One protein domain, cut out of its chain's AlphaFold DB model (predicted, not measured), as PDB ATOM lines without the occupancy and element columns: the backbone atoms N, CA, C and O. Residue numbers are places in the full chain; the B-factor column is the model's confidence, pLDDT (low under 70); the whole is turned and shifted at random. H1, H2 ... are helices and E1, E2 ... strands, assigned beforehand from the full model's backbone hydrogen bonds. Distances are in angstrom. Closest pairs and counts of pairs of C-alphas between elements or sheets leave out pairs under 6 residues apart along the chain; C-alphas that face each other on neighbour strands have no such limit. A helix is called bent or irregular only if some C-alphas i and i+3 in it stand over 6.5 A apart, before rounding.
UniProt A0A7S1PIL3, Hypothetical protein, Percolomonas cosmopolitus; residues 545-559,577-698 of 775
ATOM      1  N   GLY A 545      12.997 -50.714 -50.038       67.44
ATOM      2  CA  GLY A 545      12.145 -49.619 -50.481       67.44
ATOM      3  C   GLY A 545      11.236 -49.125 -49.364       67.44
ATOM      4  O   GLY A 545      10.830 -49.875 -48.474       67.44
ATOM      5  N   THR A 546      10.902 -47.836 -49.401       75.81
ATOM      6  CA  THR A 546      10.014 -47.235 -48.400       75.81
ATOM      7  C   THR A 546       8.585 -47.727 -48.608       75.81
ATOM      8  O   THR A 546       7.893 -47.255 -49.508       75.81
ATOM      9  N   LYS A 547       8.118 -48.638 -47.751       76.56
ATOM     10  CA  LYS A 547       6.737 -49.135 -47.774       76.56
ATOM     11  C   LYS A 547       5.741 -47.976 -47.605       76.56
ATOM     12  O   LYS A 547       5.626 -47.392 -46.524       76.56
ATOM     13  N   ILE A 548       5.028 -47.656 -48.681       78.75
ATOM     14  CA  ILE A 548       3.817 -46.823 -48.681       78.75
ATOM     15  C   ILE A 548       2.610 -47.742 -48.448       78.75
ATOM     16  O   ILE A 548       2.625 -48.876 -48.919       78.75
ATOM     17  N   LYS A 549       1.579 -47.272 -47.737       81.31
ATOM     18  CA  LYS A 549       0.273 -47.939 -47.590       81.31
ATOM     19  C   LYS A 549      -0.843 -46.890 -47.565       81.31
ATOM     20  O   LYS A 549      -0.846 -46.047 -46.671       81.31
ATOM     21  N   LEU A 550      -1.795 -46.943 -48.500       81.19
ATOM     22  CA  LEU A 550      -3.094 -46.267 -48.335       81.19
ATOM     23  C   LEU A 550      -3.911 -47.054 -47.307       81.19
ATOM     24  O   LEU A 550      -3.882 -48.282 -47.337       81.19
ATOM     25  N   ILE A 551      -4.590 -46.349 -46.404       80.19
ATOM     26  CA  ILE A 551      -5.267 -46.908 -45.229       80.19
ATOM     27  C   ILE A 551      -6.550 -46.120 -44.909       80.19
ATOM     28  O   ILE A 551      -6.726 -44.984 -45.357       80.19
ATOM     29  N   PHE A 552      -7.412 -46.692 -44.071       78.69
ATOM     30  CA  PHE A 552      -8.582 -46.016 -43.517       78.69
ATOM     31  C   PHE A 552      -8.471 -45.907 -41.997       78.69
ATOM     32  O   PHE A 552      -8.146 -46.884 -41.328       78.69
ATOM     33  N   ILE A 553      -8.775 -44.730 -41.455       76.56
ATOM     34  CA  ILE A 553      -8.960 -44.505 -40.019       76.56
ATOM     35  C   ILE A 553     -10.421 -44.130 -39.770       76.56
ATOM     36  O   ILE A 553     -11.001 -43.342 -40.519       76.56
ATOM     37  N   GLN A 554     -11.018 -44.651 -38.696       74.06
ATOM     38  CA  GLN A 554     -12.180 -43.991 -38.100       74.06
ATOM     39  C   GLN A 554     -11.777 -42.538 -37.817       74.06
ATOM     40  O   GLN A 554     -10.667 -42.296 -37.327       74.06
ATOM     41  N   ARG A 555     -12.639 -41.573 -38.154       68.94
ATOM     42  CA  ARG A 555     -12.427 -40.172 -37.791       68.94
ATOM     43  C   ARG A 555     -12.216 -40.126 -36.274       68.94
ATOM     44  O   ARG A 555     -13.095 -40.582 -35.547       68.94
ATOM     45  N   PRO A 556     -11.066 -39.644 -35.777       59.12
ATOM     46  CA  PRO A 556     -10.900 -39.480 -34.347       59.12
ATOM     47  C   PRO A 556     -11.803 -38.324 -33.935       59.12
ATOM     48  O   PRO A 556     -11.466 -37.168 -34.179       59.12
ATOM     49  N   ASP A 557     -12.959 -38.620 -33.345       54.47
ATOM     50  CA  ASP A 557     -13.806 -37.589 -32.757       54.47
ATOM     51  C   ASP A 557     -12.965 -36.840 -31.723       54.47
ATOM     52  O   ASP A 557     -12.435 -37.440 -30.784       54.47
ATOM     53  N   PHE A 558     -12.748 -35.542 -31.965       44.75
ATOM     54  CA  PHE A 558     -11.618 -34.770 -31.431       44.75
ATOM     55  C   PHE A 558     -11.768 -34.382 -29.942       44.75
ATOM     56  O   PHE A 558     -11.529 -33.245 -29.534       44.75
ATOM     57  N   SER A 559     -12.064 -35.366 -29.090       36.06
ATOM     58  CA  SER A 559     -11.837 -35.356 -27.644       36.06
ATOM     59  C   SER A 559     -10.327 -35.391 -27.337       36.06
ATOM     60  O   SER A 559      -9.803 -36.278 -26.664       36.06
ATOM     61  N   PRO A 577     -23.339 -42.260 -37.693       56.09
ATOM     62  CA  PRO A 577     -22.753 -43.364 -38.436       56.09
ATOM     63  C   PRO A 577     -21.226 -43.291 -38.360       56.09
ATOM     64  O   PRO A 577     -20.656 -42.202 -38.392       56.09
ATOM     65  N   LEU A 578     -20.567 -44.455 -38.312       62.56
ATOM     66  CA  LEU A 578     -19.105 -44.577 -38.309       62.56
ATOM     67  C   LEU A 578     -18.482 -43.794 -39.469       62.56
ATOM     68  O   LEU A 578     -18.419 -44.282 -40.598       62.56
ATOM     69  N   SER A 579     -18.017 -42.576 -39.184       70.25
ATOM     70  CA  SER A 579     -17.398 -41.731 -40.192       70.25
ATOM     71  C   SER A 579     -15.931 -42.124 -40.344       70.25
ATOM     72  O   SER A 579     -15.127 -42.048 -39.414       70.25
ATOM     73  N   VAL A 580     -15.589 -42.615 -41.529       75.75
ATOM     74  CA  VAL A 580     -14.233 -43.049 -41.881       75.75
ATOM     75  C   VAL A 580     -13.574 -41.977 -42.746       75.75
ATOM     76  O   VAL A 580     -14.253 -41.309 -43.527       75.75
ATOM     77  N   ILE A 581     -12.259 -41.798 -42.597       81.62
ATOM     78  CA  ILE A 581     -11.431 -40.922 -43.435       81.62
ATOM     79  C   ILE A 581     -10.164 -41.650 -43.904       81.62
ATOM     80  O   ILE A 581      -9.653 -42.557 -43.242       81.62
ATOM     81  N   SER A 582      -9.644 -41.245 -45.060       86.12
ATOM     82  CA  SER A 582      -8.439 -41.833 -45.655       86.12
ATOM     83  C   SER A 582      -7.157 -41.288 -45.035       86.12
ATOM     84  O   SER A 582      -7.054 -40.102 -44.720       86.12
ATOM     85  N   ALA A 583      -6.142 -42.136 -44.933       87.62
ATOM     86  CA  ALA A 583      -4.796 -41.741 -44.545       87.62
ATOM     87  C   ALA A 583      -3.746 -42.540 -45.334       87.62
ATOM     88  O   ALA A 583      -4.060 -43.503 -46.034       87.62
ATOM     89  N   LEU A 584      -2.482 -42.147 -45.222       87.31
ATOM     90  CA  LEU A 584      -1.335 -42.843 -45.804       87.31
ATOM     91  C   LEU A 584      -0.304 -43.131 -44.715       87.31
ATOM     92  O   LEU A 584       0.043 -42.237 -43.947       87.31
ATOM     93  N   ILE A 585       0.238 -44.345 -44.680       86.50
ATOM     94  CA  ILE A 585       1.530 -44.609 -44.039       86.50
ATOM     95  C   ILE A 585       2.610 -44.512 -45.111       86.50
ATOM     96  O   ILE A 585       2.466 -45.079 -46.193       86.50
ATOM     97  N   VAL A 586       3.702 -43.820 -44.801       85.50
ATOM     98  CA  VAL A 586       4.908 -43.765 -45.627       85.50
ATOM     99  C   VAL A 586       6.118 -43.990 -44.727       85.50
ATOM    100  O   VAL A 586       6.504 -43.113 -43.949       85.50
ATOM    101  N   GLY A 587       6.697 -45.191 -44.793       82.62
ATOM    102  CA  GLY A 587       7.718 -45.611 -43.834       82.62
ATOM    103  C   GLY A 587       7.174 -45.522 -42.396       82.62
ATOM    104  O   GLY A 587       6.128 -46.109 -42.120       82.62
ATOM    105  N   PRO A 588       7.824 -44.784 -41.476       81.75
ATOM    106  CA  PRO A 588       7.348 -44.620 -40.103       81.75
ATOM    107  C   PRO A 588       6.329 -43.477 -39.916       81.75
ATOM    108  O   PRO A 588       5.967 -43.192 -38.777       81.75
ATOM    109  N   PHE A 589       5.878 -42.784 -40.971       85.44
ATOM    110  CA  PHE A 589       4.996 -41.612 -40.847       85.44
ATOM    111  C   PHE A 589       3.559 -41.895 -41.291       85.44
ATOM    112  O   PHE A 589       3.320 -42.286 -42.428       85.44
ATOM    113  N   LEU A 590       2.602 -41.609 -40.407       87.56
ATOM    114  CA  LEU A 590       1.181 -41.476 -40.716       87.56
ATOM    115  C   LEU A 590       0.894 -40.057 -41.232       87.56
ATOM    116  O   LEU A 590       1.232 -39.069 -40.576       87.56
ATOM    117  N   LEU A 591       0.237 -39.964 -42.384       89.31
ATOM    118  CA  LEU A 591      -0.153 -38.735 -43.066       89.31
ATOM    119  C   LEU A 591      -1.671 -38.741 -43.281       89.31
ATOM    120  O   LEU A 591      -2.198 -39.614 -43.967       89.31
ATOM    121  N   TYR A 592      -2.372 -37.748 -42.747       88.19
ATOM    122  CA  TYR A 592      -3.774 -37.483 -43.069       88.19
ATOM    123  C   TYR A 592      -4.014 -35.973 -43.076       88.19
ATOM    124  O   TYR A 592      -3.281 -35.220 -42.429       88.19
ATOM    125  N   TYR A 593      -5.022 -35.529 -43.824       89.38
ATOM    126  CA  TYR A 593      -5.494 -34.151 -43.758       89.38
ATOM    127  C   TYR A 593      -6.598 -34.048 -42.710       89.38
ATOM    128  O   TYR A 593      -7.609 -34.746 -42.790       89.38
ATOM    129  N   ASP A 594      -6.392 -33.174 -41.736       83.75
ATOM    130  CA  ASP A 594      -7.371 -32.853 -40.711       83.75
ATOM    131  C   ASP A 594      -8.320 -31.763 -41.230       83.75
ATOM    132  O   ASP A 594      -7.904 -30.633 -41.492       83.75
ATOM    133  N   GLU A 595      -9.602 -32.094 -41.390       78.69
ATOM    134  CA  GLU A 595     -10.626 -31.164 -41.888       78.69
ATOM    135  C   GLU A 595     -11.010 -30.077 -40.870       78.69
ATOM    136  O   GLU A 595     -11.386 -28.972 -41.273       78.69
ATOM    137  N   HIS A 596     -10.874 -30.348 -39.566       79.38
ATOM    138  CA  HIS A 596     -11.175 -29.391 -38.501       79.38
ATOM    139  C   HIS A 596     -10.061 -28.345 -38.387       79.38
ATOM    140  O   HIS A 596     -10.328 -27.141 -38.373       79.38
ATOM    141  N   HIS A 597      -8.804 -28.794 -38.372       79.38
ATOM    142  CA  HIS A 597      -7.622 -27.931 -38.298       79.38
ATOM    143  C   HIS A 597      -7.163 -27.401 -39.671       79.38
ATOM    144  O   HIS A 597      -6.319 -26.505 -39.730       79.38
ATOM    145  N   ARG A 598      -7.729 -27.926 -40.770       82.31
ATOM    146  CA  ARG A 598      -7.386 -27.639 -42.180       82.31
ATOM    147  C   ARG A 598      -5.897 -27.792 -42.486       82.31
ATOM    148  O   ARG A 598      -5.304 -26.968 -43.188       82.31
ATOM    149  N   LEU A 599      -5.294 -28.838 -41.927       85.38
ATOM    150  CA  LEU A 599      -3.850 -29.020 -41.885       85.38
ATOM    151  C   LEU A 599      -3.482 -30.500 -42.028       85.38
ATOM    152  O   LEU A 599      -4.039 -31.362 -41.353       85.38
ATOM    153  N   VAL A 600      -2.496 -30.794 -42.870       86.75
ATOM    154  CA  VAL A 600      -1.776 -32.068 -42.857       86.75
ATOM    155  C   VAL A 600      -0.667 -31.985 -41.816       86.75
ATOM    156  O   VAL A 600       0.221 -31.136 -41.932       86.75
ATOM    157  N   VAL A 601      -0.693 -32.888 -40.833       78.19
ATOM    158  CA  VAL A 601       0.355 -33.028 -39.811       78.19
ATOM    159  C   VAL A 601       0.935 -34.444 -39.875       78.19
ATOM    160  O   VAL A 601       0.261 -35.389 -39.464       78.19
ATOM    161  N   PRO A 602       2.178 -34.621 -40.360       84.38
ATOM    162  CA  PRO A 602       2.865 -35.906 -40.295       84.38
ATOM    163  C   PRO A 602       3.044 -36.369 -38.845       84.38
ATOM    164  O   PRO A 602       3.621 -35.657 -38.023       84.38
ATOM    165  N   LYS A 603       2.574 -37.578 -38.528       84.19
ATOM    166  CA  LYS A 603       2.690 -38.195 -37.202       84.19
ATOM    167  C   LYS A 603       3.582 -39.431 -37.288       84.19
ATOM    168  O   LYS A 603       3.207 -40.414 -37.920       84.19
ATOM    169  N   LYS A 604       4.750 -39.406 -36.639       83.44
ATOM    170  CA  LYS A 604       5.615 -40.592 -36.521       83.44
ATOM    171  C   LYS A 604       4.889 -41.675 -35.709       83.44
ATOM    172  O   LYS A 604       4.362 -41.392 -34.632       83.44
ATOM    173  N   LEU A 605       4.841 -42.896 -36.232       77.38
ATOM    174  CA  LEU A 605       4.294 -44.072 -35.563       77.38
ATOM    175  C   LEU A 605       5.377 -44.678 -34.659       77.38
ATOM    176  O   LEU A 605       6.384 -45.195 -35.138       77.38
ATOM    177  N   THR A 606       5.178 -44.586 -33.345       77.12
ATOM    178  CA  THR A 606       5.982 -45.283 -32.324       77.12
ATOM    179  C   THR A 606       5.506 -46.729 -32.159       77.12
ATOM    180  O   THR A 606       4.398 -47.047 -32.579       77.12
ATOM    181  N   GLY A 607       6.311 -47.612 -31.556       59.44
ATOM    182  CA  GLY A 607       6.094 -49.072 -31.569       59.44
ATOM    183  C   GLY A 607       4.671 -49.547 -31.235       59.44
ATOM    184  O   GLY A 607       4.089 -50.297 -32.014       59.44
ATOM    185  N   GLU A 608       4.074 -49.070 -30.137       54.59
ATOM    186  CA  GLU A 608       2.699 -49.434 -29.747       54.59
ATOM    187  C   GLU A 608       1.647 -48.932 -30.744       54.59
ATOM    188  O   GLU A 608       0.745 -49.674 -31.136       54.59
ATOM    189  N   ALA A 609       1.785 -47.685 -31.206       57.12
ATOM    190  CA  ALA A 609       0.920 -47.139 -32.243       57.12
ATOM    191  C   ALA A 609       1.080 -47.934 -33.546       57.12
ATOM    192  O   ALA A 609       0.084 -48.251 -34.185       57.12
ATOM    193  N   LEU A 610       2.310 -48.310 -33.904       59.38
ATOM    194  CA  LEU A 610       2.624 -49.079 -35.103       59.38
ATOM    195  C   LEU A 610       1.991 -50.481 -35.033       59.38
ATOM    196  O   LEU A 610       1.351 -50.899 -35.996       59.38
ATOM    197  N   ALA A 611       2.052 -51.150 -33.877       51.09
ATOM    198  CA  ALA A 611       1.390 -52.432 -33.628       51.09
ATOM    199  C   ALA A 611      -0.146 -52.344 -33.711       51.09
ATOM    200  O   ALA A 611      -0.767 -53.157 -34.395       51.09
ATOM    201  N   LEU A 612      -0.765 -51.326 -33.098       49.75
ATOM    202  CA  LEU A 612      -2.206 -51.072 -33.240       49.75
ATOM    203  C   LEU A 612      -2.584 -50.814 -34.707       49.75
ATOM    204  O   LEU A 612      -3.540 -51.389 -35.219       49.75
ATOM    205  N   THR A 613      -1.799 -50.003 -35.423       54.56
ATOM    206  CA  THR A 613      -2.042 -49.726 -36.846       54.56
ATOM    207  C   THR A 613      -1.824 -50.935 -37.755       54.56
ATOM    208  O   THR A 613      -2.477 -51.030 -38.790       54.56
ATOM    209  N   ALA A 614      -0.963 -51.888 -37.382       49.28
ATOM    210  CA  ALA A 614      -0.720 -53.095 -38.171       49.28
ATOM    211  C   ALA A 614      -1.952 -54.017 -38.243       49.28
ATOM    212  O   ALA A 614      -2.153 -54.666 -39.265       49.28
ATOM    213  N   ASN A 615      -2.793 -54.019 -37.202       46.34
ATOM    214  CA  ASN A 615      -4.009 -54.839 -37.119       46.34
ATOM    215  C   ASN A 615      -5.287 -54.109 -37.572       46.34
ATOM    216  O   ASN A 615      -6.354 -54.716 -37.632       46.34
ATOM    217  N   HIS A 616      -5.216 -52.806 -37.851       51.81
ATOM    218  CA  HIS A 616      -6.390 -51.987 -38.183       51.81
ATOM    219  C   HIS A 616      -6.388 -51.451 -39.617       51.81
ATOM    220  O   HIS A 616      -7.357 -50.811 -40.020       51.81
ATOM    221  N   PHE A 617      -5.331 -51.709 -40.395       57.34
ATOM    222  CA  PHE A 617      -5.156 -51.136 -41.726       57.34
ATOM    223  C   PHE A 617      -4.972 -52.177 -42.825       57.34
ATOM    224  O   PHE A 617      -4.035 -52.973 -42.805       57.34
ATOM    225  N   ILE A 618      -5.801 -52.057 -43.864       53.50
ATOM    226  CA  ILE A 618      -5.586 -52.692 -45.163       53.50
ATOM    227  C   ILE A 618      -4.331 -52.067 -45.805       53.50
ATOM    228  O   ILE A 618      -4.337 -50.861 -46.053       53.50
ATOM    229  N   PRO A 619      -3.263 -52.818 -46.123       54.41
ATOM    230  CA  PRO A 619      -2.179 -52.321 -46.966       54.41
ATOM    231  C   PRO A 619      -2.628 -52.352 -48.438       54.41
ATOM    232  O   PRO A 619      -2.294 -53.276 -49.172       54.41
ATOM    233  N   LEU A 620      -3.421 -51.361 -48.863       55.31
ATOM    234  CA  LEU A 620      -4.125 -51.389 -50.160       55.31
ATOM    235  C   LEU A 620      -3.195 -51.488 -51.380       55.31
ATOM    236  O   LEU A 620      -3.533 -52.142 -52.359       55.31
ATOM    237  N   VAL A 621      -2.011 -50.881 -51.303       56.06
ATOM    238  CA  VAL A 621      -0.867 -51.193 -52.169       56.06
ATOM    239  C   VAL A 621       0.396 -50.993 -51.342       56.06
ATOM    240  O   VAL A 621       0.494 -49.984 -50.642       56.06
ATOM    241  N   GLU A 622       1.361 -51.907 -51.445       57.97
ATOM    242  CA  GLU A 622       2.728 -51.692 -50.963       57.97
ATOM    243  C   GLU A 622       3.654 -51.409 -52.155       57.97
ATOM    244  O   GLU A 622       3.643 -52.143 -53.142       57.97
ATOM    245  N   ILE A 623       4.411 -50.310 -52.101       61.09
ATOM    246  CA  ILE A 623       5.124 -49.758 -53.264       61.09
ATOM    247  C   ILE A 623       6.580 -49.475 -52.877       61.09
ATOM    248  O   ILE A 623       6.864 -48.492 -52.198       61.09
ATOM    249  N   CYS A 624       7.499 -50.343 -53.307       59.34
ATOM    250  CA  CYS A 624       8.862 -50.437 -52.763       59.34
ATOM    251  C   CYS A 624       9.957 -50.143 -53.808       59.34
ATOM    252  O   CYS A 624      10.789 -51.000 -54.090       59.34
ATOM    253  N   HIS A 625       9.965 -48.933 -54.384       61.34
ATOM    254  CA  HIS A 625      10.933 -48.539 -55.432       61.34
ATOM    255  C   HIS A 625      11.563 -47.144 -55.285       61.34
ATOM    256  O   HIS A 625      12.308 -46.727 -56.167       61.34
ATOM    257  N   LEU A 626      11.278 -46.412 -54.206       69.00
ATOM    258  CA  LEU A 626      11.814 -45.065 -53.980       69.00
ATOM    259  C   LEU A 626      12.510 -44.980 -52.616       69.00
ATOM    260  O   LEU A 626      12.046 -45.573 -51.628       69.00
ATOM    261  N   SER A 627      13.610 -44.222 -52.554       79.81
ATOM    262  CA  SER A 627      14.292 -43.960 -51.288       79.81
ATOM    263  C   SER A 627      13.439 -43.046 -50.406       79.81
ATOM    264  O   SER A 627      12.594 -42.281 -50.886       79.81
ATOM    265  N   PHE A 628      13.672 -43.094 -49.095       79.31
ATOM    266  CA  PHE A 628      12.957 -42.219 -48.171       79.31
ATOM    267  C   PHE A 628      13.245 -40.729 -48.441       79.31
ATOM    268  O   PHE A 628      12.365 -39.898 -48.238       79.31
ATOM    269  N   PHE A 629      14.433 -40.384 -48.956       79.94
ATOM    270  CA  PHE A 629      14.811 -39.004 -49.283       79.94
ATOM    271  C   PHE A 629      14.053 -38.448 -50.498       79.94
ATOM    272  O   PHE A 629      13.585 -37.305 -50.457       79.94
ATOM    273  N   ASP A 630      13.861 -39.263 -51.541       81.19
ATOM    274  CA  ASP A 630      13.076 -38.880 -52.724       81.19
ATOM    275  C   ASP A 630      11.615 -38.638 -52.331       81.19
ATOM    276  O   ASP A 630      11.039 -37.581 -52.603       81.19
ATOM    277  N   ILE A 631      11.034 -39.596 -51.599       84.19
ATOM    278  CA  ILE A 631       9.646 -39.515 -51.140       84.19
ATOM    279  C   ILE A 631       9.461 -38.346 -50.172       84.19
ATOM    280  O   ILE A 631       8.496 -37.604 -50.321       84.19
ATOM    281  N   ARG A 632      10.378 -38.130 -49.216       86.62
ATOM    282  CA  ARG A 632      10.352 -36.978 -48.296       86.62
ATOM    283  C   ARG A 632      10.230 -35.666 -49.069       86.62
ATOM    284  O   ARG A 632       9.423 -34.819 -48.695       86.62
ATOM    285  N   SER A 633      11.017 -35.501 -50.130       85.88
ATOM    286  CA  SER A 633      11.051 -34.272 -50.929       85.88
ATOM    287  C   SER A 633       9.728 -34.040 -51.668       85.88
ATOM    288  O   SER A 633       9.175 -32.940 -51.627       85.88
ATOM    289  N   ILE A 634       9.163 -35.095 -52.265       88.12
ATOM    290  CA  ILE A 634       7.855 -35.056 -52.940       88.12
ATOM    291  C   ILE A 634       6.721 -34.794 -51.931       88.12
ATOM    292  O   ILE A 634       5.865 -33.937 -52.158       88.12
ATOM    293  N   LEU A 635       6.734 -35.480 -50.783       89.50
ATOM    294  CA  LEU A 635       5.763 -35.295 -49.704       89.50
ATOM    295  C   LEU A 635       5.787 -33.879 -49.137       89.50
ATOM    296  O   LEU A 635       4.721 -33.308 -48.921       89.50
ATOM    297  N   ALA A 636       6.971 -33.309 -48.896       89.44
ATOM    298  CA  ALA A 636       7.110 -31.959 -48.360       89.44
ATOM    299  C   ALA A 636       6.413 -30.930 -49.260       89.44
ATOM    300  O   ALA A 636       5.653 -30.104 -48.756       89.44
ATOM    301  N   LEU A 637       6.585 -31.034 -50.584       89.88
ATOM    302  CA  LEU A 637       5.896 -30.182 -51.555       89.88
ATOM    303  C   LEU A 637       4.371 -30.361 -51.490       89.88
ATOM    304  O   LEU A 637       3.657 -29.379 -51.294       89.88
ATOM    305  N   VAL A 638       3.862 -31.598 -51.556       90.44
ATOM    306  CA  VAL A 638       2.407 -31.860 -51.504       90.44
ATOM    307  C   VAL A 638       1.788 -31.378 -50.188       90.44
ATOM    308  O   VAL A 638       0.719 -30.768 -50.201       90.44
ATOM    309  N   VAL A 639       2.453 -31.608 -49.053       90.25
ATOM    310  CA  VAL A 639       2.011 -31.156 -47.724       90.25
ATOM    311  C   VAL A 639       2.005 -29.629 -47.637       90.25
ATOM    312  O   VAL A 639       1.022 -29.053 -47.169       90.25
ATOM    313  N   VAL A 640       3.057 -28.959 -48.117       89.12
ATOM    314  CA  VAL A 640       3.128 -27.490 -48.147       89.12
ATOM    315  C   VAL A 640       2.040 -26.910 -49.048       89.12
ATOM    316  O   VAL A 640       1.349 -25.993 -48.614       89.12
ATOM    317  N   ASP A 641       1.810 -27.455 -50.241       86.31
ATOM    318  CA  ASP A 641       0.779 -26.958 -51.160       86.31
ATOM    319  C   ASP A 641      -0.643 -27.206 -50.641       86.31
ATOM    320  O   ASP A 641      -1.499 -26.319 -50.736       86.31
ATOM    321  N   PHE A 642      -0.915 -28.353 -50.013       86.06
ATOM    322  CA  PHE A 642      -2.212 -28.593 -49.372       86.06
ATOM    323  C   PHE A 642      -2.447 -27.600 -48.219       86.06
ATOM    324  O   PHE A 642      -3.497 -26.953 -48.151       86.06
ATOM    325  N   ASN A 643      -1.435 -27.392 -47.373       85.69
ATOM    326  CA  ASN A 643      -1.503 -26.499 -46.214       85.69
ATOM    327  C   ASN A 643      -1.506 -25.001 -46.588       85.69
ATOM    328  O   ASN A 643      -2.093 -24.194 -45.863       85.69
ATOM    329  N   ARG A 644      -0.876 -24.603 -47.703       81.69
ATOM    330  CA  ARG A 644      -0.733 -23.203 -48.155       81.69
ATOM    331  C   ARG A 644      -1.813 -22.772 -49.142       81.69
ATOM    332  O   ARG A 644      -2.331 -21.663 -49.024       81.69
ATOM    333  N   ILE A 645      -2.090 -23.606 -50.143       68.38
ATOM    334  CA  ILE A 645      -2.966 -23.285 -51.276       68.38
ATOM    335  C   ILE A 645      -4.377 -23.778 -50.965       68.38
ATOM    336  O   ILE A 645      -5.325 -22.990 -50.956       68.38
ATOM    337  N   ARG A 646      -4.535 -25.074 -50.666       64.38
ATOM    338  CA  ARG A 646      -5.873 -25.680 -50.574       64.38
ATOM    339  C   ARG A 646      -6.675 -25.186 -49.370       64.38
ATOM    340  O   ARG A 646      -7.865 -24.931 -49.523       64.38
ATOM    341  N   SER A 647      -6.017 -24.914 -48.241       61.50
ATOM    342  CA  SER A 647      -6.623 -24.278 -47.057       61.50
ATOM    343  C   SER A 647      -7.183 -22.861 -47.296       61.50
ATOM    344  O   SER A 647      -8.038 -22.409 -46.529       61.50
ATOM    345  N   ARG A 648      -6.707 -22.153 -48.337       63.34
ATOM    346  CA  ARG A 648      -7.063 -20.755 -48.651       63.34
ATOM    347  C   ARG A 648      -8.024 -20.606 -49.828       63.34
ATOM    348  O   ARG A 648      -8.901 -19.749 -49.770       63.34
ATOM    349  N   PHE A 649      -7.834 -21.384 -50.894       55.62
ATOM    350  CA  PHE A 649      -8.571 -21.202 -52.151       55.62
ATOM    351  C   PHE A 649      -9.817 -22.082 -52.276       55.62
ATOM    352  O   PHE A 649     -10.789 -21.661 -52.902       55.62
ATOM    353  N   TYR A 650      -9.841 -23.266 -51.655       55.66
ATOM    354  CA  TYR A 650     -11.061 -24.063 -51.622       55.66
ATOM    355  C   TYR A 650     -11.996 -23.566 -50.518       55.66
ATOM    356  O   TYR A 650     -11.663 -23.577 -49.331       55.66
ATOM    357  N   LYS A 651     -13.225 -23.202 -50.907       55.97
ATOM    358  CA  LYS A 651     -14.366 -23.264 -49.982       55.97
ATOM    359  C   LYS A 651     -14.420 -24.696 -49.431       55.97
ATOM    360  O   LYS A 651     -14.185 -25.646 -50.175       55.97
ATOM    361  N   SER A 652     -14.708 -24.851 -48.141       55.34
ATOM    362  CA  SER A 652     -14.352 -26.048 -47.353       55.34
ATOM    363  C   SER A 652     -14.917 -27.395 -47.832       55.34
ATOM    364  O   SER A 652     -14.450 -28.422 -47.365       55.34
ATOM    365  N   ALA A 653     -15.859 -27.412 -48.776       56.38
ATOM    366  CA  ALA A 653     -16.428 -28.626 -49.360       56.38
ATOM    367  C   ALA A 653     -15.498 -29.395 -50.333       56.38
ATOM    368  O   ALA A 653     -15.853 -30.492 -50.742       56.38
ATOM    369  N   GLN A 654     -14.348 -28.841 -50.750       68.19
ATOM    370  CA  GLN A 654     -13.485 -29.449 -51.791       68.19
ATOM    371  C   GLN A 654     -12.078 -29.877 -51.330       68.19
ATOM    372  O   GLN A 654     -11.282 -30.349 -52.141       68.19
ATOM    373  N   ALA A 655     -11.751 -29.743 -50.042       75.69
ATOM    374  CA  ALA A 655     -10.485 -30.213 -49.480       75.69
ATOM    375  C   ALA A 655     -10.770 -31.215 -48.356       75.69
ATOM    376  O   ALA A 655     -11.200 -30.814 -47.278       75.69
ATOM    377  N   ASN A 656     -10.541 -32.502 -48.627       85.06
ATOM    378  CA  ASN A 656     -10.796 -33.609 -47.705       85.06
ATOM    379  C   ASN A 656      -9.638 -34.623 -47.676       85.06
ATOM    380  O   ASN A 656      -8.689 -34.538 -48.465       85.06
ATOM    381  N   ALA A 657      -9.722 -35.583 -46.754       87.00
ATOM    382  CA  ALA A 657      -8.669 -36.561 -46.496       87.00
ATOM    383  C   ALA A 657      -8.326 -37.462 -47.703       87.00
ATOM    384  O   ALA A 657      -7.147 -37.722 -47.961       87.00
ATOM    385  N   GLN A 658      -9.317 -37.880 -48.499       88.00
ATOM    386  CA  GLN A 658      -9.069 -38.679 -49.705       88.00
ATOM    387  C   GLN A 658      -8.417 -37.848 -50.817       88.00
ATOM    388  O   GLN A 658      -7.461 -38.312 -51.429       88.00
ATOM    389  N   ILE A 659      -8.845 -36.598 -51.021       88.19
ATOM    390  CA  ILE A 659      -8.245 -35.666 -51.993       88.19
ATOM    391  C   ILE A 659      -6.790 -35.305 -51.623       88.19
ATOM    392  O   ILE A 659      -5.990 -34.984 -52.508       88.19
ATOM    393  N   PHE A 660      -6.419 -35.372 -50.338       90.00
ATOM    394  CA  PHE A 660      -5.015 -35.338 -49.907       90.00
ATOM    395  C   PHE A 660      -4.266 -36.619 -50.287       90.00
ATOM    396  O   PHE A 660      -3.199 -36.534 -50.897       90.00
ATOM    397  N   CYS A 661      -4.834 -37.791 -49.996       88.81
ATOM    398  CA  CYS A 661      -4.213 -39.065 -50.352       88.81
ATOM    399  C   CYS A 661      -3.989 -39.180 -51.870       88.81
ATOM    400  O   CYS A 661      -2.876 -39.470 -52.302       88.81
ATOM    401  N   ASP A 662      -5.000 -38.853 -52.681       87.50
ATOM    402  CA  ASP A 662      -4.925 -38.817 -54.148       87.50
ATOM    403  C   ASP A 662      -3.830 -37.863 -54.664       87.50
ATOM    404  O   ASP A 662      -3.184 -38.141 -55.674       87.50
ATOM    405  N   ALA A 663      -3.598 -36.735 -53.980       89.56
ATOM    406  CA  ALA A 663      -2.553 -35.783 -54.355       89.56
ATOM    407  C   ALA A 663      -1.143 -36.328 -54.069       89.56
ATOM    408  O   ALA A 663      -0.256 -36.184 -54.910       89.56
ATOM    409  N   VAL A 664      -0.941 -36.993 -52.925       89.56
ATOM    410  CA  VAL A 664       0.327 -37.669 -52.594       89.56
ATOM    411  C   VAL A 664       0.602 -38.813 -53.569       89.56
ATOM    412  O   VAL A 664       1.684 -38.895 -54.145       89.56
ATOM    413  N   LEU A 665      -0.393 -39.671 -53.794       86.69
ATOM    414  CA  LEU A 665      -0.300 -40.806 -54.710       86.69
ATOM    415  C   LEU A 665      -0.044 -40.339 -56.150       86.69
ATOM    416  O   LEU A 665       0.777 -40.934 -56.846       86.69
ATOM    417  N   GLY A 666      -0.656 -39.231 -56.575       86.88
ATOM    418  CA  GLY A 666      -0.403 -38.613 -57.874       86.88
ATOM    419  C   GLY A 666       1.009 -38.052 -58.019       86.88
ATOM    420  O   GLY A 666       1.661 -38.325 -59.024       86.88
ATOM    421  N   ALA A 667       1.508 -37.331 -57.013       88.44
ATOM    422  CA  ALA A 667       2.857 -36.763 -57.025       88.44
ATOM    423  C   ALA A 667       3.965 -37.834 -57.025       88.44
ATOM    424  O   ALA A 667       5.035 -37.615 -57.584       88.44
ATOM    425  N   LEU A 668       3.689 -39.007 -56.448       84.88
ATOM    426  CA  LEU A 668       4.574 -40.174 -56.474       84.88
ATOM    427  C   LEU A 668       4.414 -41.038 -57.750       84.88
ATOM    428  O   LEU A 668       5.100 -42.047 -57.894       84.88
ATOM    429  N   GLY A 669       3.508 -40.680 -58.673       82.56
ATOM    430  CA  GLY A 669       3.237 -41.426 -59.915       82.56
ATOM    431  C   GLY A 669       2.339 -42.666 -59.758       82.56
ATOM    432  O   GLY A 669       2.166 -43.439 -60.698       82.56
ATOM    433  N   LEU A 670       1.742 -42.862 -58.581       77.50
ATOM    434  CA  LEU A 670       1.123 -44.114 -58.125       77.50
ATOM    435  C   LEU A 670      -0.382 -44.211 -58.429       77.50
ATOM    436  O   LEU A 670      -0.985 -45.269 -58.249       77.50
ATOM    437  N   ASN A 671      -0.980 -43.150 -58.986       73.75
ATOM    438  CA  ASN A 671      -2.362 -43.139 -59.492       73.75
ATOM    439  C   ASN A 671      -2.659 -44.272 -60.491       73.75
ATOM    440  O   ASN A 671      -3.803 -44.694 -60.622       73.75
ATOM    441  N   GLY A 672      -1.639 -44.763 -61.206       66.38
ATOM    442  CA  GLY A 672      -1.773 -45.892 -62.127       66.38
ATOM    443  C   GLY A 672      -1.904 -47.262 -61.452       66.38
ATOM    444  O   GLY A 672      -2.302 -48.199 -62.135       66.38
ATOM    445  N   VAL A 673      -1.579 -47.372 -60.157       62.91
ATOM    446  CA  VAL A 673      -1.648 -48.620 -59.372       62.91
ATOM    447  C   VAL A 673      -2.951 -48.696 -58.572       62.91
ATOM    448  O   VAL A 673      -3.564 -49.752 -58.493       62.91
ATOM    449  N   LEU A 674      -3.445 -47.561 -58.064       62.22
ATOM    450  CA  LEU A 674      -4.771 -47.443 -57.435       62.22
ATOM    451  C   LEU A 674      -5.889 -47.231 -58.469       62.22
ATOM    452  O   LEU A 674      -6.727 -46.330 -58.358       62.22
ATOM    453  N   ARG A 675      -5.911 -48.091 -59.491       64.62
ATOM    454  CA  ARG A 675      -7.042 -48.208 -60.411       64.62
ATOM    455  C   ARG A 675      -8.192 -48.864 -59.668       64.62
ATOM    456  O   ARG A 675      -8.291 -50.079 -59.625       64.62
ATOM    457  N   LEU A 676      -9.066 -48.045 -59.089       57.47
ATOM    458  CA  LEU A 676     -10.138 -48.491 -58.189       57.47
ATOM    459  C   LEU A 676     -11.066 -49.569 -58.777       57.47
ATOM    460  O   LEU A 676     -11.724 -50.270 -58.022       57.47
ATOM    461  N   GLU A 677     -11.146 -49.690 -60.100       53.72
ATOM    462  CA  GLU A 677     -11.892 -50.741 -60.813       53.72
ATOM    463  C   GLU A 677     -11.256 -52.138 -60.652       53.72
ATOM    464  O   GLU A 677     -11.954 -53.142 -60.721       53.72
ATOM    465  N   GLU A 678      -9.948 -52.200 -60.386       60.28
ATOM    466  CA  GLU A 678      -9.165 -53.416 -60.122       60.28
ATOM    467  C   GLU A 678      -9.085 -53.729 -58.604       60.28
ATOM    468  O   GLU A 678      -8.577 -54.777 -58.213       60.28
ATOM    469  N   CYS A 679      -9.597 -52.843 -57.734       59.81
ATOM    470  CA  CYS A 679      -9.451 -52.912 -56.269       59.81
ATOM    471  C   CYS A 679     -10.715 -53.368 -55.502       59.81
ATOM    472  O   CYS A 679     -10.762 -53.199 -54.285       59.81
ATOM    473  N   GLY A 680     -11.732 -53.916 -56.174       64.62
ATOM    474  CA  GLY A 680     -13.014 -54.309 -55.558       64.62
ATOM    475  C   GLY A 680     -14.091 -53.218 -55.626       64.62
ATOM    476  O   GLY A 680     -13.797 -52.020 -55.624       64.62
ATOM    477  N   ILE A 681     -15.360 -53.620 -55.738       67.94
ATOM    478  CA  ILE A 681     -16.482 -52.703 -56.011       67.94
ATOM    479  C   ILE A 681     -16.840 -51.887 -54.763       67.94
ATOM    480  O   ILE A 681     -17.066 -50.678 -54.875       67.94
ATOM    481  N   ALA A 682     -16.861 -52.506 -53.577       68.31
ATOM    482  CA  ALA A 682     -17.231 -51.803 -52.349       68.31
ATOM    483  C   ALA A 682     -16.162 -50.764 -51.974       68.31
ATOM    484  O   ALA A 682     -16.483 -49.594 -51.755       68.31
ATOM    485  N   PHE A 683     -14.884 -51.149 -52.026       71.38
ATOM    486  CA  PHE A 683     -13.745 -50.248 -51.883       71.38
ATOM    487  C   PHE A 683     -13.772 -49.102 -52.909       71.38
ATOM    488  O   PHE A 683     -13.642 -47.933 -52.535       71.38
ATOM    489  N   SER A 684     -14.008 -49.407 -54.192       73.62
ATOM    490  CA  SER A 684     -14.136 -48.406 -55.261       73.62
ATOM    491  C   SER A 684     -15.209 -47.360 -54.950       73.62
ATOM    492  O   SER A 684     -14.996 -46.165 -55.166       73.62
ATOM    493  N   ASN A 685     -16.355 -47.789 -54.419       72.69
ATOM    494  CA  ASN A 685     -17.469 -46.905 -54.084       72.69
ATOM    495  C   ASN A 685     -17.191 -46.070 -52.827       72.69
ATOM    496  O   ASN A 685     -17.378 -44.854 -52.868       72.69
ATOM    497  N   ILE A 686     -16.618 -46.660 -51.776       73.62
ATOM    498  CA  ILE A 686     -16.188 -45.925 -50.576       73.62
ATOM    499  C   ILE A 686     -15.161 -44.842 -50.932       73.62
ATOM    500  O   ILE A 686     -15.314 -43.700 -50.509       73.62
ATOM    501  N   VAL A 687     -14.170 -45.127 -51.786       76.56
ATOM    502  CA  VAL A 687     -13.210 -44.100 -52.238       76.56
ATOM    503  C   VAL A 687     -13.882 -43.012 -53.091       76.56
ATOM    504  O   VAL A 687     -13.545 -41.835 -52.946       76.56
ATOM    505  N   LYS A 688     -14.855 -43.351 -53.953       80.25
ATOM    506  CA  LYS A 688     -15.641 -42.345 -54.702       80.25
ATOM    507  C   LYS A 688     -16.426 -41.427 -53.763       80.25
ATOM    508  O   LYS A 688     -16.486 -40.228 -54.025       80.25
ATOM    509  N   ASP A 689     -17.001 -41.957 -52.691       76.69
ATOM    510  CA  ASP A 689     -17.816 -41.170 -51.764       76.69
ATOM    511  C   ASP A 689     -16.955 -40.361 -50.785       76.69
ATOM    512  O   ASP A 689     -17.227 -39.177 -50.592       76.69
ATOM    513  N   LEU A 690     -15.828 -40.904 -50.313       78.88
ATOM    514  CA  LEU A 690     -14.808 -40.142 -49.580       78.88
ATOM    515  C   LEU A 690     -14.268 -38.960 -50.404       78.88
ATOM    516  O   LEU A 690     -14.057 -37.881 -49.855       78.88
ATOM    517  N   ARG A 691     -14.103 -39.106 -51.731       81.62
ATOM    518  CA  ARG A 691     -13.751 -37.978 -52.619       81.62
ATOM    519  C   ARG A 691     -14.830 -36.894 -52.658       81.62
ATOM    520  O   ARG A 691     -14.473 -35.719 -52.643       81.62
ATOM    521  N   LYS A 692     -16.115 -37.264 -52.722       81.69
ATOM    522  CA  LYS A 692     -17.248 -36.318 -52.802       81.69
ATOM    523  C   LYS A 692     -17.519 -35.608 -51.472       81.69
ATOM    524  O   LYS A 692     -17.742 -34.403 -51.464       81.69
ATOM    525  N   CYS A 693     -17.536 -36.368 -50.378       77.00
ATOM    526  CA  CYS A 693     -18.133 -35.967 -49.102       77.00
ATOM    527  C   CYS A 693     -17.109 -35.802 -47.965       77.00
ATOM    528  O   CYS A 693     -17.449 -35.253 -46.921       77.00
ATOM    529  N   GLY A 694     -15.869 -36.274 -48.137       67.94
ATOM    530  CA  GLY A 694     -14.816 -36.286 -47.111       67.94
ATOM    531  C   GLY A 694     -14.984 -37.361 -46.036       67.94
ATOM    532  O   GLY A 694     -14.002 -37.973 -45.618       67.94
ATOM    533  N   THR A 695     -16.227 -37.665 -45.663       67.75
ATOM    534  CA  THR A 695     -16.631 -38.879 -44.946       67.75
ATOM    535  C   THR A 695     -17.327 -39.862 -45.886       67.75
ATOM    536  O   THR A 695     -17.858 -39.490 -46.932       67.75
ATOM    537  N   SER A 696     -17.352 -41.134 -45.495       66.88
ATOM    538  CA  SER A 696     -18.233 -42.145 -46.078       66.88
ATOM    539  C   SER A 696     -18.887 -42.930 -44.945       66.88
ATOM    540  O   SER A 696     -18.226 -43.278 -43.966       66.88
ATOM    541  N   GLU A 697     -20.194 -43.162 -45.069       67.44
ATOM    542  CA  GLU A 697     -20.918 -44.145 -44.265       67.44
ATOM    543  C   GLU A 697     -20.701 -45.546 -44.858       67.44
ATOM    544  O   GLU A 697     -20.632 -45.708 -46.079       67.44
ATOM    545  N   LEU A 698     -20.683 -46.570 -44.006       63.44
ATOM    546  CA  LEU A 698     -20.395 -47.949 -44.408       63.44
ATOM    547  C   LEU A 698     -21.594 -48.609 -45.113       63.44
ATOM    548  O   LEU A 698     -22.406 -49.311 -44.506       63.44
TER     549      LEU A 698
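Overview. This is residues 545 to 559 and 577 to 698 of the 775 residues of the protein "Hypothetical protein" of Percolomonas cosmopolitus (UniProt A0A7S1PIL3). A small antiparallel sheet of three strands, E1, E2 and E3, has the helix H3 packed on one face along E2, while the long helix H2 crosses H3 and H4 packs nearly square to H3 at the end where H3 begins. H1 is set off from the other helices and grazes the sheet, and the unnamed stretch of residues 592 to 606 folds back to pair briefly with E3. The printed part has 137 residues, with three named strands and four named helices in the order E1 E2 E3 H1 H2 H3 H4; the sheet's order is E1 - E2 - E3, and the class is mixed, helices and strands. The whole is compact, with a radius of gyration of the C-alphas of 14.3 A, and its rounded outline spans 35 by 34 by 33 A.

Along the chain. E1, residues 548 to 554, begins at C-alpha 548 (3.817, -46.823, -48.681) and is 19.4 A long. E2 is residues 580 to 586, 19.5 A, and E3 is residues 589 to 591. H3 is residues 657 to 667, 15.6 A, and H2 is residues 628 to 649, 30.3 A, beginning at C-alpha 628 (12.957, -42.219, -48.171). H2 is neither bent nor irregular, but only just: C-alphas 643 and 646 are 6.2 A apart. H4, residues 681 to 693, is 18.2 A long and ends at C-alpha 693 (-18.133, -35.967, -49.102). H1 is residues 607 to 616, 14.4 A.

Arrangement. E1 and E2 are antiparallel at 152 degrees, with N 551 and O 583 2.9 A apart. E2 and E3 form a hairpin, with N 584 and O 591 2.8 A apart. Residues 589 to 590 of E3 also pair antiparallel with residues 603 to 604. H3 and the sheet make two layers, a helix on one face of a sheet, at a height over the sheet of 8.7 A. H3 runs along the strands, over E2, at 12 degrees to it on the local plane; it is only just not over E3, on which 2 of its C-alphas fall. H2 touches H3 with residues 634 to 642 alone, opposite ways at a steep tilt of 48 degrees; the closest C-alphas, of Val 638 and Val 664, are 6.3 A apart. H4 touches H3 with residues 687 to 691 alone, about perpendicular at 75 degrees; the closest C-alphas, of Gln 658 and Arg 691, are 5.6 A apart. H1, H2 and H4 only graze the sheet. H1 is near E1 and apart from H2, H3 and H4. In H3 and H4 every O i to N i+4 pair is within hydrogen-bond range; in H1 5 of 6 are, in H2 16 of 18.

Size, cuts and confidence. The two C-alphas farthest apart, of Pro 577 and Phe 629, are 39.3 A apart. Residues 560 to 576 are not printed, and C-alphas 559 and 577 are 17.3 A apart across this cut. The links E3 to H1, H1 to H2 and H3 to H4 are long. The mean pLDDT of the printed part is 73.4; 54 residues are under 70, among them residues 607 to 626, 645 to 654 and 672 to 682.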